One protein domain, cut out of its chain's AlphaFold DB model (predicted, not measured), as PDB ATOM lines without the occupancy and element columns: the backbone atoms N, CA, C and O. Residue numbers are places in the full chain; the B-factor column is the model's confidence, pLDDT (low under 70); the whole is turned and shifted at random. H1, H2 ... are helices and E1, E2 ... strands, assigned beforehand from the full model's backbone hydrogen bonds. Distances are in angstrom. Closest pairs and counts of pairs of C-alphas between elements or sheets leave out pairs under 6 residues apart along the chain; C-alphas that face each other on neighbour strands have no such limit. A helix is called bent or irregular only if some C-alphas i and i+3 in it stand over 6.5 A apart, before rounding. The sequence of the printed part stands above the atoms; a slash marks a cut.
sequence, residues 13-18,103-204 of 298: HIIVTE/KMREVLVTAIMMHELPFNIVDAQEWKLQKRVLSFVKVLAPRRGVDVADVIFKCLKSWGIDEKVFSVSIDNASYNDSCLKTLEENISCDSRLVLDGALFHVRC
ATOM      1  N   HIS A  13     -30.680   5.561  28.823       66.69
ATOM      2  CA  HIS A  13     -30.659   4.215  28.249       66.69
ATOM      3  C   HIS A  13     -29.700   4.162  27.055       66.69
ATOM      4  O   HIS A  13     -29.808   4.997  26.155       66.69
ATOM      5  N   ILE A  14     -28.799   3.179  27.026       74.31
ATOM      6  CA  ILE A  14     -27.791   2.972  25.984       74.31
ATOM      7  C   ILE A  14     -28.254   1.925  24.982       74.31
ATOM      8  O   ILE A  14     -28.751   0.880  25.373       74.31
ATOM      9  N   ILE A  15     -28.033   2.161  23.690       64.62
ATOM     10  CA  ILE A  15     -28.283   1.157  22.652       64.62
ATOM     11  C   ILE A  15     -27.003   0.935  21.859       64.62
ATOM     12  O   ILE A  15     -26.465   1.868  21.263       64.62
ATOM     13  N   VAL A  16     -26.516  -0.303  21.856       67.69
ATOM     14  CA  VAL A  16     -25.321  -0.706  21.113       67.69
ATOM     15  C   VAL A  16     -25.770  -1.529  19.916       67.69
ATOM     16  O   VAL A  16     -26.404  -2.571  20.062       67.69
ATOM     17  N   THR A  17     -25.445  -1.047  18.721       59.50
ATOM     18  CA  THR A  17     -25.697  -1.767  17.473       59.50
ATOM     19  C   THR A  17     -24.374  -2.113  16.821       59.50
ATOM     20  O   THR A  17     -23.628  -1.217  16.416       59.50
ATOM     21  N   GLU A  18     -24.097  -3.402  16.669       56.47
ATOM     22  CA  GLU A  18     -22.968  -3.857  15.871       56.47
ATOM     23  C   GLU A  18     -23.390  -4.127  14.429       56.47
ATOM     24  O   GLU A  18     -24.443  -4.694  14.146       56.47
ATOM     25  N   LYS A 103     -29.386  -1.203  -1.723       50.00
ATOM     26  CA  LYS A 103     -30.304  -0.068  -1.505       50.00
ATOM     27  C   LYS A 103     -31.451  -0.401  -0.564       50.00
ATOM     28  O   LYS A 103     -31.870   0.446   0.211       50.00
ATOM     29  N   MET A 104     -31.961  -1.631  -0.608       48.91
ATOM     30  CA  MET A 104     -32.939  -2.090   0.377       48.91
ATOM     31  C   MET A 104     -32.334  -2.147   1.772       48.91
ATOM     32  O   MET A 104     -33.009  -1.729   2.701       48.91
ATOM     33  N   ARG A 105     -31.080  -2.597   1.930       46.47
ATOM     34  CA  ARG A 105     -30.379  -2.528   3.218       46.47
ATOM     35  C   ARG A 105     -30.180  -1.091   3.671       46.47
ATOM     36  O   ARG A 105     -30.471  -0.817   4.820       46.47
ATOM     37  N   GLU A 106     -29.770  -0.173   2.801       48.72
ATOM     38  CA  GLU A 106     -29.656   1.251   3.150       48.72
ATOM     39  C   GLU A 106     -31.000   1.850   3.574       48.72
ATOM     40  O   GLU A 106     -31.066   2.565   4.570       48.72
ATOM     41  N   VAL A 107     -32.087   1.528   2.867       49.53
ATOM     42  CA  VAL A 107     -33.442   1.989   3.201       49.53
ATOM     43  C   VAL A 107     -33.950   1.338   4.483       49.53
ATOM     44  O   VAL A 107     -34.579   2.026   5.274       49.53
ATOM     45  N   LEU A 108     -33.652   0.060   4.734       45.81
ATOM     46  CA  LEU A 108     -33.964  -0.625   5.991       45.81
ATOM     47  C   LEU A 108     -33.154  -0.056   7.148       45.81
ATOM     48  O   LEU A 108     -33.728   0.202   8.188       45.81
ATOM     49  N   VAL A 109     -31.859   0.194   6.972       47.88
ATOM     50  CA  VAL A 109     -31.008   0.842   7.978       47.88
ATOM     51  C   VAL A 109     -31.518   2.252   8.248       47.88
ATOM     52  O   VAL A 109     -31.680   2.628   9.399       47.88
ATOM     53  N   THR A 110     -31.884   3.003   7.208       44.66
ATOM     54  CA  THR A 110     -32.504   4.326   7.350       44.66
ATOM     55  C   THR A 110     -33.860   4.226   8.044       44.66
ATOM     56  O   THR A 110     -34.134   5.012   8.938       44.66
ATOM     57  N   ALA A 111     -34.697   3.246   7.709       40.34
ATOM     58  CA  ALA A 111     -36.000   3.036   8.331       40.34
ATOM     59  C   ALA A 111     -35.878   2.556   9.783       40.34
ATOM     60  O   ALA A 111     -36.631   3.026  10.615       40.34
ATOM     61  N   ILE A 112     -34.911   1.703  10.116       43.72
ATOM     62  CA  ILE A 112     -34.603   1.261  11.484       43.72
ATOM     63  C   ILE A 112     -34.073   2.451  12.299       43.72
ATOM     64  O   ILE A 112     -34.564   2.709  13.394       43.72
ATOM     65  N   MET A 113     -33.166   3.255  11.730       51.56
ATOM     66  CA  MET A 113     -32.696   4.503  12.347       51.56
ATOM     67  C   MET A 113     -33.826   5.527  12.549       51.56
ATOM     68  O   MET A 113     -33.815   6.258  13.538       51.56
ATOM     69  N   MET A 114     -34.799   5.583  11.633       42.78
ATOM     70  CA  MET A 114     -35.909   6.542  11.664       42.78
ATOM     71  C   MET A 114     -37.120   6.060  12.479       42.78
ATOM     72  O   MET A 114     -37.838   6.901  13.018       42.78
ATOM     73  N   HIS A 115     -37.356   4.747  12.590       48.31
ATOM     74  CA  HIS A 115     -38.586   4.182  13.151       48.31
ATOM     75  C   HIS A 115     -38.439   3.303  14.402       48.31
ATOM     76  O   HIS A 115     -39.491   3.064  14.967       48.31
ATOM     77  N   GLU A 116     -37.249   2.892  14.887       52.66
ATOM     78  CA  GLU A 116     -36.996   2.319  16.248       52.66
ATOM     79  C   GLU A 116     -35.579   1.687  16.290       52.66
ATOM     80  O   GLU A 116     -35.364   0.654  15.667       52.66
ATOM     81  N   LEU A 117     -34.525   2.180  16.956       53.00
ATOM     82  CA  LEU A 117     -34.312   2.980  18.172       53.00
ATOM     83  C   LEU A 117     -32.916   3.663  18.103       53.00
ATOM     84  O   LEU A 117     -31.982   3.077  17.557       53.00
ATOM     85  N   PRO A 118     -32.721   4.843  18.729       49.56
ATOM     86  CA  PRO A 118     -31.566   5.015  19.636       49.56
ATOM     87  C   PRO A 118     -31.953   5.720  20.955       49.56
ATOM     88  O   PRO A 118     -32.856   6.545  20.944       49.56
ATOM     89  N   PHE A 119     -31.237   5.404  22.045       47.91
ATOM     90  CA  PHE A 119     -31.091   6.108  23.337       47.91
ATOM     91  C   PHE A 119     -32.270   6.957  23.835       47.91
ATOM     92  O   PHE A 119     -32.572   8.005  23.276       47.91
ATOM     93  N   ASN A 120     -32.855   6.570  24.969       46.72
ATOM     94  CA  ASN A 120     -33.905   7.343  25.624       46.72
ATOM     95  C   ASN A 120     -33.294   8.148  26.780       46.72
ATOM     96  O   ASN A 120     -32.931   7.570  27.804       46.72
ATOM     97  N   ILE A 121     -33.171   9.469  26.621       48.28
ATOM     98  CA  ILE A 121     -32.969  10.402  27.741       48.28
ATOM     99  C   ILE A 121     -34.260  11.201  27.886       48.28
ATOM    100  O   ILE A 121     -34.733  11.790  26.912       48.28
ATOM    101  N   VAL A 122     -34.844  11.210  29.080       49.84
ATOM    102  CA  VAL A 122     -36.011  12.046  29.377       49.84
ATOM    103  C   VAL A 122     -35.503  13.383  29.905       49.84
ATOM    104  O   VAL A 122     -34.814  13.437  30.926       49.84
ATOM    105  N   ASP A 123     -35.803  14.458  29.180       50.22
ATOM    106  CA  ASP A 123     -35.591  15.819  29.667       50.22
ATOM    107  C   ASP A 123     -36.389  16.022  30.967       50.22
ATOM    108  O   ASP A 123     -37.602  15.817  30.984       50.22
ATOM    109  N   ALA A 124     -35.706  16.381  32.058       51.41
ATOM    110  CA  ALA A 124     -36.309  16.515  33.383       51.41
ATOM    111  C   ALA A 124     -37.303  17.686  33.480       51.41
ATOM    112  O   ALA A 124     -38.155  17.682  34.365       51.41
ATOM    113  N   GLN A 125     -37.194  18.682  32.596       48.75
ATOM    114  CA  GLN A 125     -38.056  19.866  32.623       48.75
ATOM    115  C   GLN A 125     -39.343  19.661  31.817       48.75
ATOM    116  O   GLN A 125     -40.408  20.082  32.257       48.75
ATOM    117  N   GLU A 126     -39.263  18.954  30.685       56.38
ATOM    118  CA  GLU A 126     -40.364  18.852  29.710       56.38
ATOM    119  C   GLU A 126     -40.803  17.405  29.407       56.38
ATOM    120  O   GLU A 126     -41.608  17.175  28.505       56.38
ATOM    121  N   TRP A 127     -40.248  16.402  30.102       56.56
ATOM    122  CA  TRP A 127     -40.478  14.966  29.851       56.56
ATOM    123  C   TRP A 127     -40.281  14.555  28.385       56.56
ATOM    124  O   TRP A 127     -40.868  13.596  27.877       56.56
ATOM    125  N   LYS A 128     -39.431  15.296  27.676       55.22
ATOM    126  CA  LYS A 128     -39.236  15.139  26.243       55.22
ATOM    127  C   LYS A 128     -38.157  14.107  25.973       55.22
ATOM    128  O   LYS A 128     -37.010  14.270  26.387       55.22
ATOM    129  N   LEU A 129     -38.520  13.078  25.217       63.44
ATOM    130  CA  LEU A 129     -37.594  12.038  24.796       63.44
ATOM    131  C   LEU A 129     -36.524  12.597  23.848       63.44
ATOM    132  O   LEU A 129     -36.838  13.098  22.766       63.44
ATOM    133  N   GLN A 130     -35.258  12.475  24.237       64.75
ATOM    134  CA  GLN A 130     -34.098  12.859  23.438       64.75
ATOM    135  C   GLN A 130     -33.390  11.617  22.911       64.75
ATOM    136  O   GLN A 130     -33.041  10.741  23.697       64.75
ATOM    137  N   LYS A 131     -33.132  11.596  21.597       70.31
ATOM    138  CA  LYS A 131     -32.421  10.526  20.884       70.31
ATOM    139  C   LYS A 131     -31.157  11.092  20.244       70.31
ATOM    140  O   LYS A 131     -31.240  12.059  19.483       70.31
ATOM    141  N   ARG A 132     -29.983  10.533  20.562       75.38
ATOM    142  CA  ARG A 132     -28.679  11.027  20.077       75.38
ATOM    143  C   ARG A 132     -27.729   9.878  19.758       75.38
ATOM    144  O   ARG A 132     -27.729   8.865  20.448       75.38
ATOM    145  N   VAL A 133     -26.899  10.072  18.735       82.00
ATOM    146  CA  VAL A 133     -25.763   9.191  18.440       82.00
ATOM    147  C   VAL A 133     -24.533   9.754  19.146       82.00
ATOM    148  O   VAL A 133     -24.163  10.900  18.899       82.00
ATOM    149  N   LEU A 134     -23.920   8.961  20.028       81.69
ATOM    150  CA  LEU A 134     -22.757   9.386  20.815       81.69
ATOM    151  C   LEU A 134     -21.438   9.199  20.066       81.69
ATOM    152  O   LEU A 134     -20.548  10.043  20.164       81.69
ATOM    153  N   SER A 135     -21.291   8.086  19.344       82.31
ATOM    154  CA  SER A 135     -20.070   7.769  18.607       82.31
ATOM    155  C   SER A 135     -20.288   6.653  17.588       82.31
ATOM    156  O   SER A 135     -21.123   5.772  17.788       82.31
ATOM    157  N   PHE A 136     -19.485   6.674  16.524       83.50
ATOM    158  CA  PHE A 136     -19.255   5.532  15.647       83.50
ATOM    159  C   PHE A 136     -17.816   5.076  15.849       83.50
ATOM    160  O   PHE A 136     -16.882   5.794  15.492       83.50
ATOM    161  N   VAL A 137     -17.629   3.888  16.423       81.25
ATOM    162  CA  VAL A 137     -16.290   3.362  16.704       81.25
ATOM    163  C   VAL A 137     -16.047   2.088  15.917       81.25
ATOM    164  O   VAL A 137     -16.839   1.149  15.951       81.25
ATOM    165  N   LYS A 138     -14.910   2.046  15.223       82.75
ATOM    166  CA  LYS A 138     -14.407   0.830  14.593       82.75
ATOM    167  C   LYS A 138     -13.591   0.040  15.614       82.75
ATOM    168  O   LYS A 138     -12.500   0.464  15.982       82.75
ATOM    169  N   VAL A 139     -14.094  -1.123  16.021       82.69
ATOM    170  CA  VAL A 139     -13.346  -2.079  16.853       82.69
ATOM    171  C   VAL A 139     -12.584  -3.034  15.935       82.69
ATOM    172  O   VAL A 139     -13.180  -3.706  15.089       82.69
ATOM    173  N   LEU A 140     -11.256  -3.043  16.045       78.75
ATOM    174  CA  LEU A 140     -10.394  -3.914  15.242       78.75
ATOM    175  C   LEU A 140     -10.449  -5.358  15.756       78.75
ATOM    176  O   LEU A 140     -10.797  -5.608  16.904       78.75
ATOM    177  N   ALA A 141     -10.124  -6.321  14.892       76.25
ATOM    178  CA  ALA A 141      -9.993  -7.712  15.313       76.25
ATOM    179  C   ALA A 141      -8.721  -7.899  16.167       76.25
ATOM    180  O   ALA A 141      -7.702  -7.280  15.846       76.25
ATOM    181  N   PRO A 142      -8.736  -8.779  17.186       73.62
ATOM    182  CA  PRO A 142      -9.849  -9.628  17.625       73.62
ATOM    183  C   PRO A 142     -10.916  -8.837  18.399       73.62
ATOM    184  O   PRO A 142     -10.591  -8.040  19.264       73.62
ATOM    185  N   ARG A 143     -12.198  -9.069  18.088       77.25
ATOM    186  CA  ARG A 143     -13.333  -8.388  18.733       77.25
ATOM    187  C   ARG A 143     -13.815  -9.205  19.926       77.25
ATOM    188  O   ARG A 143     -14.726 -10.019  19.779       77.25
ATOM    189  N   ARG A 144     -13.175  -9.064  21.087       82.19
ATOM    190  CA  ARG A 144     -13.664  -9.696  22.320       82.19
ATOM    191  C   ARG A 144     -14.709  -8.783  22.953       82.19
ATOM    192  O   ARG A 144     -14.639  -7.566  22.805       82.19
ATOM    193  N   GLY A 145     -15.642  -9.356  23.714       82.62
ATOM    194  CA  GLY A 145     -16.647  -8.559  24.431       82.62
ATOM    195  C   GLY A 145     -16.023  -7.486  25.338       82.62
ATOM    196  O   GLY A 145     -16.550  -6.386  25.436       82.62
ATOM    197  N   VAL A 146     -14.852  -7.773  25.912       84.75
ATOM    198  CA  VAL A 146     -14.075  -6.832  26.740       84.75
ATOM    199  C   VAL A 146     -13.631  -5.598  25.940       84.75
ATOM    200  O   VAL A 146     -13.762  -4.478  26.420       84.75
ATOM    201  N   ASP A 147     -13.173  -5.784  24.697       87.19
ATOM    202  CA  ASP A 147     -12.709  -4.682  23.842       87.19
ATOM    203  C   ASP A 147     -13.869  -3.744  23.470       87.19
ATOM    204  O   ASP A 147     -13.715  -2.522  23.419       87.19
ATOM    205  N   VAL A 148     -15.053  -4.319  23.233       87.44
ATOM    206  CA  VAL A 148     -16.285  -3.570  22.951       87.44
ATOM    207  C   VAL A 148     -16.747  -2.810  24.198       87.44
ATOM    208  O   VAL A 148     -17.039  -1.614  24.108       87.44
ATOM    209  N   ALA A 149     -16.738  -3.459  25.366       88.88
ATOM    210  CA  ALA A 149     -17.087  -2.841  26.642       88.88
ATOM    211  C   ALA A 149     -16.190  -1.635  26.960       88.88
ATOM    212  O   ALA A 149     -16.693  -0.565  27.306       88.88
ATOM    213  N   ASP A 150     -14.876  -1.767  26.765       88.12
ATOM    214  CA  ASP A 150     -13.905  -0.692  26.988       88.12
ATOM    215  C   ASP A 150     -14.152   0.515  26.083       88.12
ATOM    216  O   ASP A 150     -14.056   1.668  26.515       88.12
ATOM    217  N   VAL A 151     -14.462   0.267  24.810       89.25
ATOM    218  CA  VAL A 151     -14.777   1.322  23.844       89.25
ATOM    219  C   VAL A 151     -16.062   2.054  24.229       89.25
ATOM    220  O   VAL A 151     -16.091   3.289  24.188       89.25
ATOM    221  N   ILE A 152     -17.102   1.321  24.637       89.12
ATOM    222  CA  ILE A 152     -18.359   1.914  25.103       89.12
ATOM    223  C   ILE A 152     -18.097   2.763  26.346       89.12
ATOM    224  O   ILE A 152     -18.467   3.935  26.376       89.12
ATOM    225  N   PHE A 153     -17.400   2.219  27.340       88.75
ATOM    226  CA  PHE A 153     -17.122   2.923  28.587       88.75
ATOM    227  C   PHE A 153     -16.293   4.198  28.373       88.75
ATOM    228  O   PHE A 153     -16.629   5.255  28.909       88.75
ATOM    229  N   LYS A 154     -15.264   4.151  27.514       89.62
ATOM    230  CA  LYS A 154     -14.497   5.343  27.109       89.62
ATOM    231  C   LYS A 154     -15.381   6.395  26.444       89.62
ATOM    232  O   LYS A 154     -15.216   7.583  26.716       89.62
ATOM    233  N   CYS A 155     -16.321   5.971  25.599       89.88
ATOM    234  CA  CYS A 155     -17.289   6.881  24.996       89.88
ATOM    235  C   CYS A 155     -18.144   7.556  26.079       89.88
ATOM    236  O   CYS A 155     -18.197   8.780  26.127       89.88
ATOM    237  N   LEU A 156     -18.721   6.795  27.008       87.94
ATOM    238  CA  LEU A 156     -19.553   7.343  28.086       87.94
ATOM    239  C   LEU A 156     -18.802   8.346  28.965       87.94
ATOM    240  O   LEU A 156     -19.321   9.434  29.218       87.94
ATOM    241  N   LYS A 157     -17.557   8.029  29.336       87.50
ATOM    242  CA  LYS A 157     -16.678   8.944  30.075       87.50
ATOM    243  C   LYS A 157     -16.386  10.226  29.310       87.50
ATOM    244  O   LYS A 157     -16.448  11.304  29.885       87.50
ATOM    245  N   SER A 158     -16.107  10.137  28.008       88.25
ATOM    246  CA  SER A 158     -15.852  11.331  27.186       88.25
ATOM    247  C   SER A 158     -17.055  12.278  27.106       88.25
ATOM    248  O   SER A 158     -16.882  13.479  26.916       88.25
ATOM    249  N   TRP A 159     -18.265  11.742  27.287       85.75
ATOM    250  CA  TRP A 159     -19.511  12.502  27.343       85.75
ATOM    251  C   TRP A 159     -19.913  12.922  28.768       85.75
ATOM    252  O   TRP A 159     -20.833  13.727  28.904       85.75
ATOM    253  N   GLY A 160     -19.250  12.412  29.814       84.75
ATOM    254  CA  GLY A 160     -19.589  12.682  31.220       84.75
ATOM    255  C   GLY A 160     -20.938  12.095  31.653       84.75
ATOM    256  O   GLY A 160     -21.655  12.701  32.449       84.75
ATOM    257  N   ILE A 161     -21.332  10.960  31.067       83.88
ATOM    258  CA  ILE A 161     -22.621  10.293  31.330       83.88
ATOM    259  C   ILE A 161     -22.463   8.866  31.857       83.88
ATOM    260  O   ILE A 161     -23.454   8.152  31.988       83.88
ATOM    261  N   ASP A 162     -21.239   8.438  32.144       82.81
ATOM    262  CA  ASP A 162     -20.919   7.120  32.691       82.81
ATOM    263  C   ASP A 162     -21.615   6.845  34.032       82.81
ATOM    264  O   ASP A 162     -21.932   5.698  34.332       82.81
ATOM    265  N   GLU A 163     -21.962   7.893  34.780       77.31
ATOM    266  CA  GLU A 163     -22.726   7.798  36.033       77.31
ATOM    267  C   GLU A 163     -24.247   7.815  35.849       77.31
ATOM    268  O   GLU A 163     -24.996   7.576  36.792       77.31
ATOM    269  N   LYS A 164     -24.728   8.135  34.646       77.81
ATOM    270  CA  LYS A 164     -26.158   8.332  34.368       77.81
ATOM    271  C   LYS A 164     -26.771   7.143  33.638       77.81
ATOM    272  O   LYS A 164     -27.914   7.224  33.202       77.81
ATOM    273  N   VAL A 165     -26.032   6.051  33.472       80.56
ATOM    274  CA  VAL A 165     -26.484   4.883  32.714       80.56
ATOM    275  C   VAL A 165     -27.465   4.059  33.538       80.56
ATOM    276  O   VAL A 165     -27.117   3.528  34.586       80.56
ATOM    277  N   PHE A 166     -28.686   3.916  33.031       79.31
ATOM    278  CA  PHE A 166     -29.713   3.075  33.643       79.31
ATOM    279  C   PHE A 166     -29.714   1.657  33.066       79.31
ATOM    280  O   PHE A 166     -29.742   0.680  33.806       79.31
ATOM    281  N   SER A 167     -29.683   1.534  31.739       81.25
ATOM    282  CA  SER A 167     -29.724   0.235  31.067       81.25
ATOM    283  C   SER A 167     -29.107   0.288  29.678       81.25
ATOM    284  O   SER A 167     -28.966   1.361  29.093       81.25
ATOM    285  N   VAL A 168     -28.748  -0.876  29.151       83.94
ATOM    286  CA  VAL A 168     -28.078  -1.097  27.875       83.94
ATOM    287  C   VAL A 168     -28.867  -2.135  27.078       83.94
ATOM    288  O   VAL A 168     -29.139  -3.234  27.562       83.94
ATOM    289  N   SER A 169     -29.229  -1.797  25.843       84.19
ATOM    290  CA  SER A 169     -29.825  -2.718  24.880       84.19
ATOM    291  C   SER A 169     -28.806  -3.130  23.824       84.19
ATOM    292  O   SER A 169     -28.270  -2.276  23.117       84.19
ATOM    293  N   ILE A 170     -28.587  -4.438  23.681       82.81
ATOM    294  CA  ILE A 170     -27.716  -5.048  22.660       82.81
ATOM    295  C   ILE A 170     -28.475  -6.214  21.996       82.81
ATOM    296  O   ILE A 170     -29.511  -6.671  22.496       82.81
ATOM    297  N   ASP A 171     -28.033  -6.673  20.827       80.50
ATOM    298  CA  ASP A 171     -28.615  -7.839  20.169       80.50
ATOM    299  C   ASP A 171     -28.470  -9.126  21.001       80.50
ATOM    300  O   ASP A 171     -27.589  -9.279  21.850       80.50
ATOM    301  N   ASN A 172     -29.404 -10.055  20.783       74.06
ATOM    302  CA  ASN A 172     -29.520 -11.296  21.550       74.06
ATOM    303  C   ASN A 172     -28.526 -12.351  21.042       74.06
ATOM    304  O   ASN A 172     -28.916 -13.373  20.484       74.06
ATOM    305  N   ALA A 173     -27.238 -12.076  21.230       74.44
ATOM    306  CA  ALA A 173     -26.139 -12.958  20.874       74.44
ATOM    307  C   ALA A 173     -25.279 -13.260  22.106       74.44
ATOM    308  O   ALA A 173     -24.980 -12.373  22.903       74.44
ATOM    309  N   SER A 174     -24.837 -14.511  22.245       75.62
ATOM    310  CA  SER A 174     -24.064 -14.964  23.411       75.62
ATOM    311  C   SER A 174     -22.715 -14.255  23.568       75.62
ATOM    312  O   SER A 174     -22.211 -14.127  24.681       75.62
ATOM    313  N   TYR A 175     -22.127 -13.744  22.478       73.75
ATOM    314  CA  TYR A 175     -20.870 -12.990  22.560       73.75
ATOM    315  C   TYR A 175     -21.029 -11.670  23.345       73.75
ATOM    316  O   TYR A 175     -20.079 -11.231  24.000       73.75
ATOM    317  N   ASN A 176     -22.228 -11.072  23.334       81.31
ATOM    318  CA  ASN A 176     -22.529  -9.830  24.049       81.31
ATOM    319  C   ASN A 176     -22.621 -10.015  25.553       81.31
ATOM    320  O   ASN A 176     -22.407  -9.058  26.292       81.31
ATOM    321  N   ASP A 177     -22.887 -11.231  26.024       82.44
ATOM    322  CA  ASP A 177     -23.029 -11.498  27.454       82.44
ATOM    323  C   ASP A 177     -21.715 -11.194  28.195       82.44
ATOM    324  O   ASP A 177     -21.721 -10.643  29.292       82.44
ATOM    325  N   SER A 178     -20.572 -11.458  27.550       83.12
ATOM    326  CA  SER A 178     -19.253 -11.099  28.090       83.12
ATOM    327  C   SER A 178     -19.008  -9.586  28.073       83.12
ATOM    328  O   SER A 178     -18.452  -9.054  29.026       83.12
ATOM    329  N   CYS A 179     -19.437  -8.890  27.013       85.25
ATOM    330  CA  CYS A 179     -19.345  -7.429  26.919       85.25
ATOM    331  C   CYS A 179     -20.161  -6.748  28.019       85.25
ATOM    332  O   CYS A 179     -19.678  -5.836  28.683       85.25
ATOM    333  N   LEU A 180     -21.400  -7.194  28.212       86.25
ATOM    334  CA  LEU A 180     -22.317  -6.618  29.186       86.25
ATOM    335  C   LEU A 180     -21.847  -6.850  30.608       86.25
ATOM    336  O   LEU A 180     -21.858  -5.904  31.380       86.25
ATOM    337  N   LYS A 181     -21.360  -8.054  30.921       85.69
ATOM    338  CA  LYS A 181     -20.780  -8.341  32.231       85.69
ATOM    339  C   LYS A 181     -19.602  -7.413  32.540       85.69
ATOM    340  O   LYS A 181     -19.576  -6.794  33.594       85.69
ATOM    341  N   THR A 182     -18.659  -7.260  31.607       86.88
ATOM    342  CA  THR A 182     -17.525  -6.338  31.788       86.88
ATOM    343  C   THR A 182     -17.984  -4.884  31.913       86.88
ATOM    344  O   THR A 182     -17.459  -4.135  32.731       86.88
ATOM    345  N   LEU A 183     -18.966  -4.463  31.114       87.38
ATOM    346  CA  LEU A 183     -19.492  -3.101  31.169       87.38
ATOM    347  C   LEU A 183     -20.231  -2.830  32.489       87.38
ATOM    348  O   LEU A 183     -20.071  -1.757  33.066       87.38
ATOM    349  N   GLU A 184     -20.997  -3.804  32.972       85.31
ATOM    350  CA  GLU A 184     -21.682  -3.770  34.260       85.31
ATOM    351  C   GLU A 184     -20.673  -3.691  35.405       85.31
ATOM    352  O   GLU A 184     -20.815  -2.821  36.254       85.31
ATOM    353  N   GLU A 185     -19.615  -4.506  35.397       83.94
ATOM    354  CA  GLU A 185     -18.520  -4.451  36.380       83.94
ATOM    355  C   GLU A 185     -17.830  -3.075  36.377       83.94
ATOM    356  O   GLU A 185     -17.647  -2.465  37.433       83.94
ATOM    357  N   ASN A 186     -17.520  -2.534  35.194       82.31
ATOM    358  CA  ASN A 186     -16.884  -1.222  35.044       82.31
ATOM    359  C   ASN A 186     -17.744  -0.067  35.586       82.31
ATOM    360  O   ASN A 186     -17.200   0.918  36.084       82.31
ATOM    361  N   ILE A 187     -19.073  -0.169  35.490       78.44
ATOM    362  CA  ILE A 187     -20.006   0.853  35.992       78.44
ATOM    363  C   ILE A 187     -20.353   0.613  37.476       78.44
ATOM    364  O   ILE A 187     -20.501   1.577  38.232       78.44
ATOM    365  N   SER A 188     -20.431  -0.651  37.907       71.81
ATOM    366  CA  SER A 188     -20.798  -1.083  39.266       71.81
ATOM    367  C   SER A 188     -19.705  -0.864  40.301       71.81
ATOM    368  O   SER A 188     -20.036  -0.666  41.468       71.81
ATOM    369  N   CYS A 189     -18.425  -0.851  39.905       60.34
ATOM    370  CA  CYS A 189     -17.304  -0.569  40.813       60.34
ATOM    371  C   CYS A 189     -17.455   0.754  41.590       60.34
ATOM    372  O   CYS A 189     -16.865   0.896  42.654       60.34
ATOM    373  N   ASP A 190     -18.285   1.681  41.103       57.44
ATOM    374  CA  ASP A 190     -18.565   2.963  41.756       57.44
ATOM    375  C   ASP A 190     -19.940   3.016  42.474       57.44
ATOM    376  O   ASP A 190     -20.329   4.074  42.959       57.44
ATOM    377  N   SER A 191     -20.684   1.903  42.596       53.41
ATOM    378  CA  SER A 191     -22.007   1.788  43.266       53.41
ATOM    379  C   SER A 191     -23.159   2.618  42.660       53.41
ATOM    380  O   SER A 191     -24.003   3.155  43.375       53.41
ATOM    381  N   ARG A 192     -23.211   2.736  41.322       61.91
ATOM    382  CA  ARG A 192     -24.093   3.695  40.611       61.91
ATOM    383  C   ARG A 192     -25.254   3.088  39.809       61.91
ATOM    384  O   ARG A 192     -25.983   3.834  39.160       61.91
ATOM    385  N   LEU A 193     -25.445   1.765  39.818       67.19
ATOM    386  CA  LEU A 193     -26.537   1.132  39.067       67.19
ATOM    387  C   LEU A 193     -27.846   1.122  39.862       67.19
ATOM    388  O   LEU A 193     -27.893   0.759  41.033       67.19
ATOM    389  N   VAL A 194     -28.937   1.490  39.193       65.50
ATOM    390  CA  VAL A 194     -30.284   1.447  39.771       65.50
ATOM    391  C   VAL A 194     -30.717  -0.014  39.946       65.50
ATOM    392  O   VAL A 194     -30.554  -0.815  39.026       65.50
ATOM    393  N   LEU A 195     -31.296  -0.351  41.106       66.75
ATOM    394  CA  LEU A 195     -31.749  -1.711  41.455       66.75
ATOM    395  C   LEU A 195     -30.641  -2.776  41.343       66.75
ATOM    396  O   LEU A 195     -30.896  -3.871  40.843       66.75
ATOM    397  N   ASP A 196     -29.413  -2.441  41.750       68.25
ATOM    398  CA  ASP A 196     -28.252  -3.344  41.727       68.25
ATOM    399  C   ASP A 196     -28.000  -3.996  40.353       68.25
ATOM    400  O   ASP A 196     -27.548  -5.133  40.262       68.25
ATOM    401  N   GLY A 197     -28.337  -3.291  39.266       71.56
ATOM    402  CA  GLY A 197     -28.120  -3.779  37.901       71.56
ATOM    403  C   GLY A 197     -29.183  -4.757  37.382       71.56
ATOM    404  O   GLY A 197     -29.110  -5.173  36.228       71.56
ATOM    405  N   ALA A 198     -30.241  -5.060  38.146       72.94
ATOM    406  CA  ALA A 198     -31.266  -6.039  37.751       72.94
ATOM    407  C   ALA A 198     -31.957  -5.739  36.402       72.94
ATOM    408  O   ALA A 198     -32.444  -6.650  35.735       72.94
ATOM    409  N   LEU A 199     -32.005  -4.464  35.993       73.56
ATOM    410  CA  LEU A 199     -32.581  -4.007  34.720       73.56
ATOM    411  C   LEU A 199     -31.527  -3.492  33.729       73.56
ATOM    412  O   LEU A 199     -31.873  -2.869  32.723       73.56
ATOM    413  N   PHE A 200     -30.244  -3.727  34.004       80.50
ATOM    414  CA  PHE A 200     -29.147  -3.159  33.230       80.50
ATOM    415  C   PHE A 200     -29.094  -3.715  31.805       80.50
ATOM    416  O   PHE A 200     -28.775  -2.983  30.877       80.50
ATOM    417  N   HIS A 201     -29.462  -4.979  31.601       82.56
ATOM    418  CA  HIS A 201     -29.424  -5.619  30.292       82.56
ATOM    419  C   HIS A 201     -30.823  -5.803  29.699       82.56
ATOM    420  O   HIS A 201     -31.665  -6.518  30.241       82.56
ATOM    421  N   VAL A 202     -31.041  -5.214  28.523       81.19
ATOM    422  CA  VAL A 202     -32.253  -5.392  27.718       81.19
ATOM    423  C   VAL A 202     -31.891  -6.078  26.398       81.19
ATOM    424  O   VAL A 202     -30.996  -5.644  25.679       81.19
ATOM    425  N   ARG A 203     -32.587  -7.163  26.045       80.12
ATOM    426  CA  ARG A 203     -32.401  -7.816  24.739       80.12
ATOM    427  C   ARG A 203     -33.127  -7.033  23.645       80.12
ATOM    428  O   ARG A 203     -34.274  -6.623  23.816       80.12
ATOM    429  N   CYS A 204     -32.489  -6.881  22.488       80.25
ATOM    430  CA  CYS A 204     -33.100  -6.198  21.349       80.25
ATOM    431  C   CYS A 204     -34.306  -6.975  20.783       80.25
ATOM    432  O   CYS A 204     -34.152  -8.050  20.193       80.25
TER     433      CYS A 204
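Overview. This is residues 13 to 18 and 103 to 204 of the 298 residues of the protein "DUF4413 domain-containing protein" of Lupinus albus (UniProt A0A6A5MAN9). A small three-stranded parallel sheet has one helix, H3, packed over one face; H2 packs beside H3 at a steep tilt, and H1 sticks out as a lone arm. Between H1 and H2 runs a long stretch without a named element, part of which folds back on itself around residues 121 to 130. The printed part has 108 residues, with the order E1 H1 H2 E2 H3 H4 E3 along the chain and sheet order E1 E2 E3; its class is mixed, helices and strands. The whole is compact, with a radius of gyration of the C-alphas of 14.5 A, and spans 45 by 43 by 25 A.

Along the chain. Begin in the sheet with E2, residues 165 to 170, 14.2 A long, starting at C-alpha 165 at (-26.484, 4.883, 32.714). Its neighbours are E1, residues 13 to 15, which begins at C-alpha 13 at (-30.659, 4.215, 28.249), and E3, residues 201 to 203, which ends at C-alpha 203 at (-32.401, -7.816, 24.739). Next find H3, residues 174 to 188, 21.3 A, and H2, residues 145 to 159, 21.5 A. H3 is neither bent nor irregular, but only just: C-alphas 175 and 178 are 6.1 A apart. H4 is residues 194 to 197, and H1 is residues 103 to 115, 17.4 A.

Arrangement. Look first at inner strand E2. It is parallel to E1 at 24 degrees, with N 14 and O 167 at 2.8 A, and parallel to E3 at 31 degrees, with N 202 and O 168 at 2.9 A. H3 is on the sheet at a height of 9.5 A, making two layers, a helix over one face of a sheet. It lies over E2, with 7 of its C-alphas falling there, and only just not over E3, with 2; it runs along the strands, at 6 degrees to E2 on the local plane. E2, H3, H4 and E3 form a strand-helix-strand unit, two parallel neighbour strands joined through helices, with a right-handed crossover. H4 only grazes the sheet, with residues 194 to 197. H2 touches H3, closest at the C-alphas of Gly 145 and Cys 179, 3.8 A, at a steep tilt of 42 degrees, the same way; it is not on the sheet. H1 is apart from H2 and H3. In H1 and H2 every O i to N i+4 pair is within hydrogen-bond range, in H3 9 of 11; H4 is too short for such a pair.

Size, cuts and confidence. The farthest C-alphas, those of Lys 103 and Ser 191, are 45.6 A apart. Residues 19 to 102 are not printed, and C-alphas 18 and 103 are 19.2 A apart across this cut. The link from H1 to H2, residues 116 to 144, is long. Mean pLDDT of the printed part is 71.3; look for values under 70 at residue 13 and residues 15 to 18, 103 to 130 and 189 to 196.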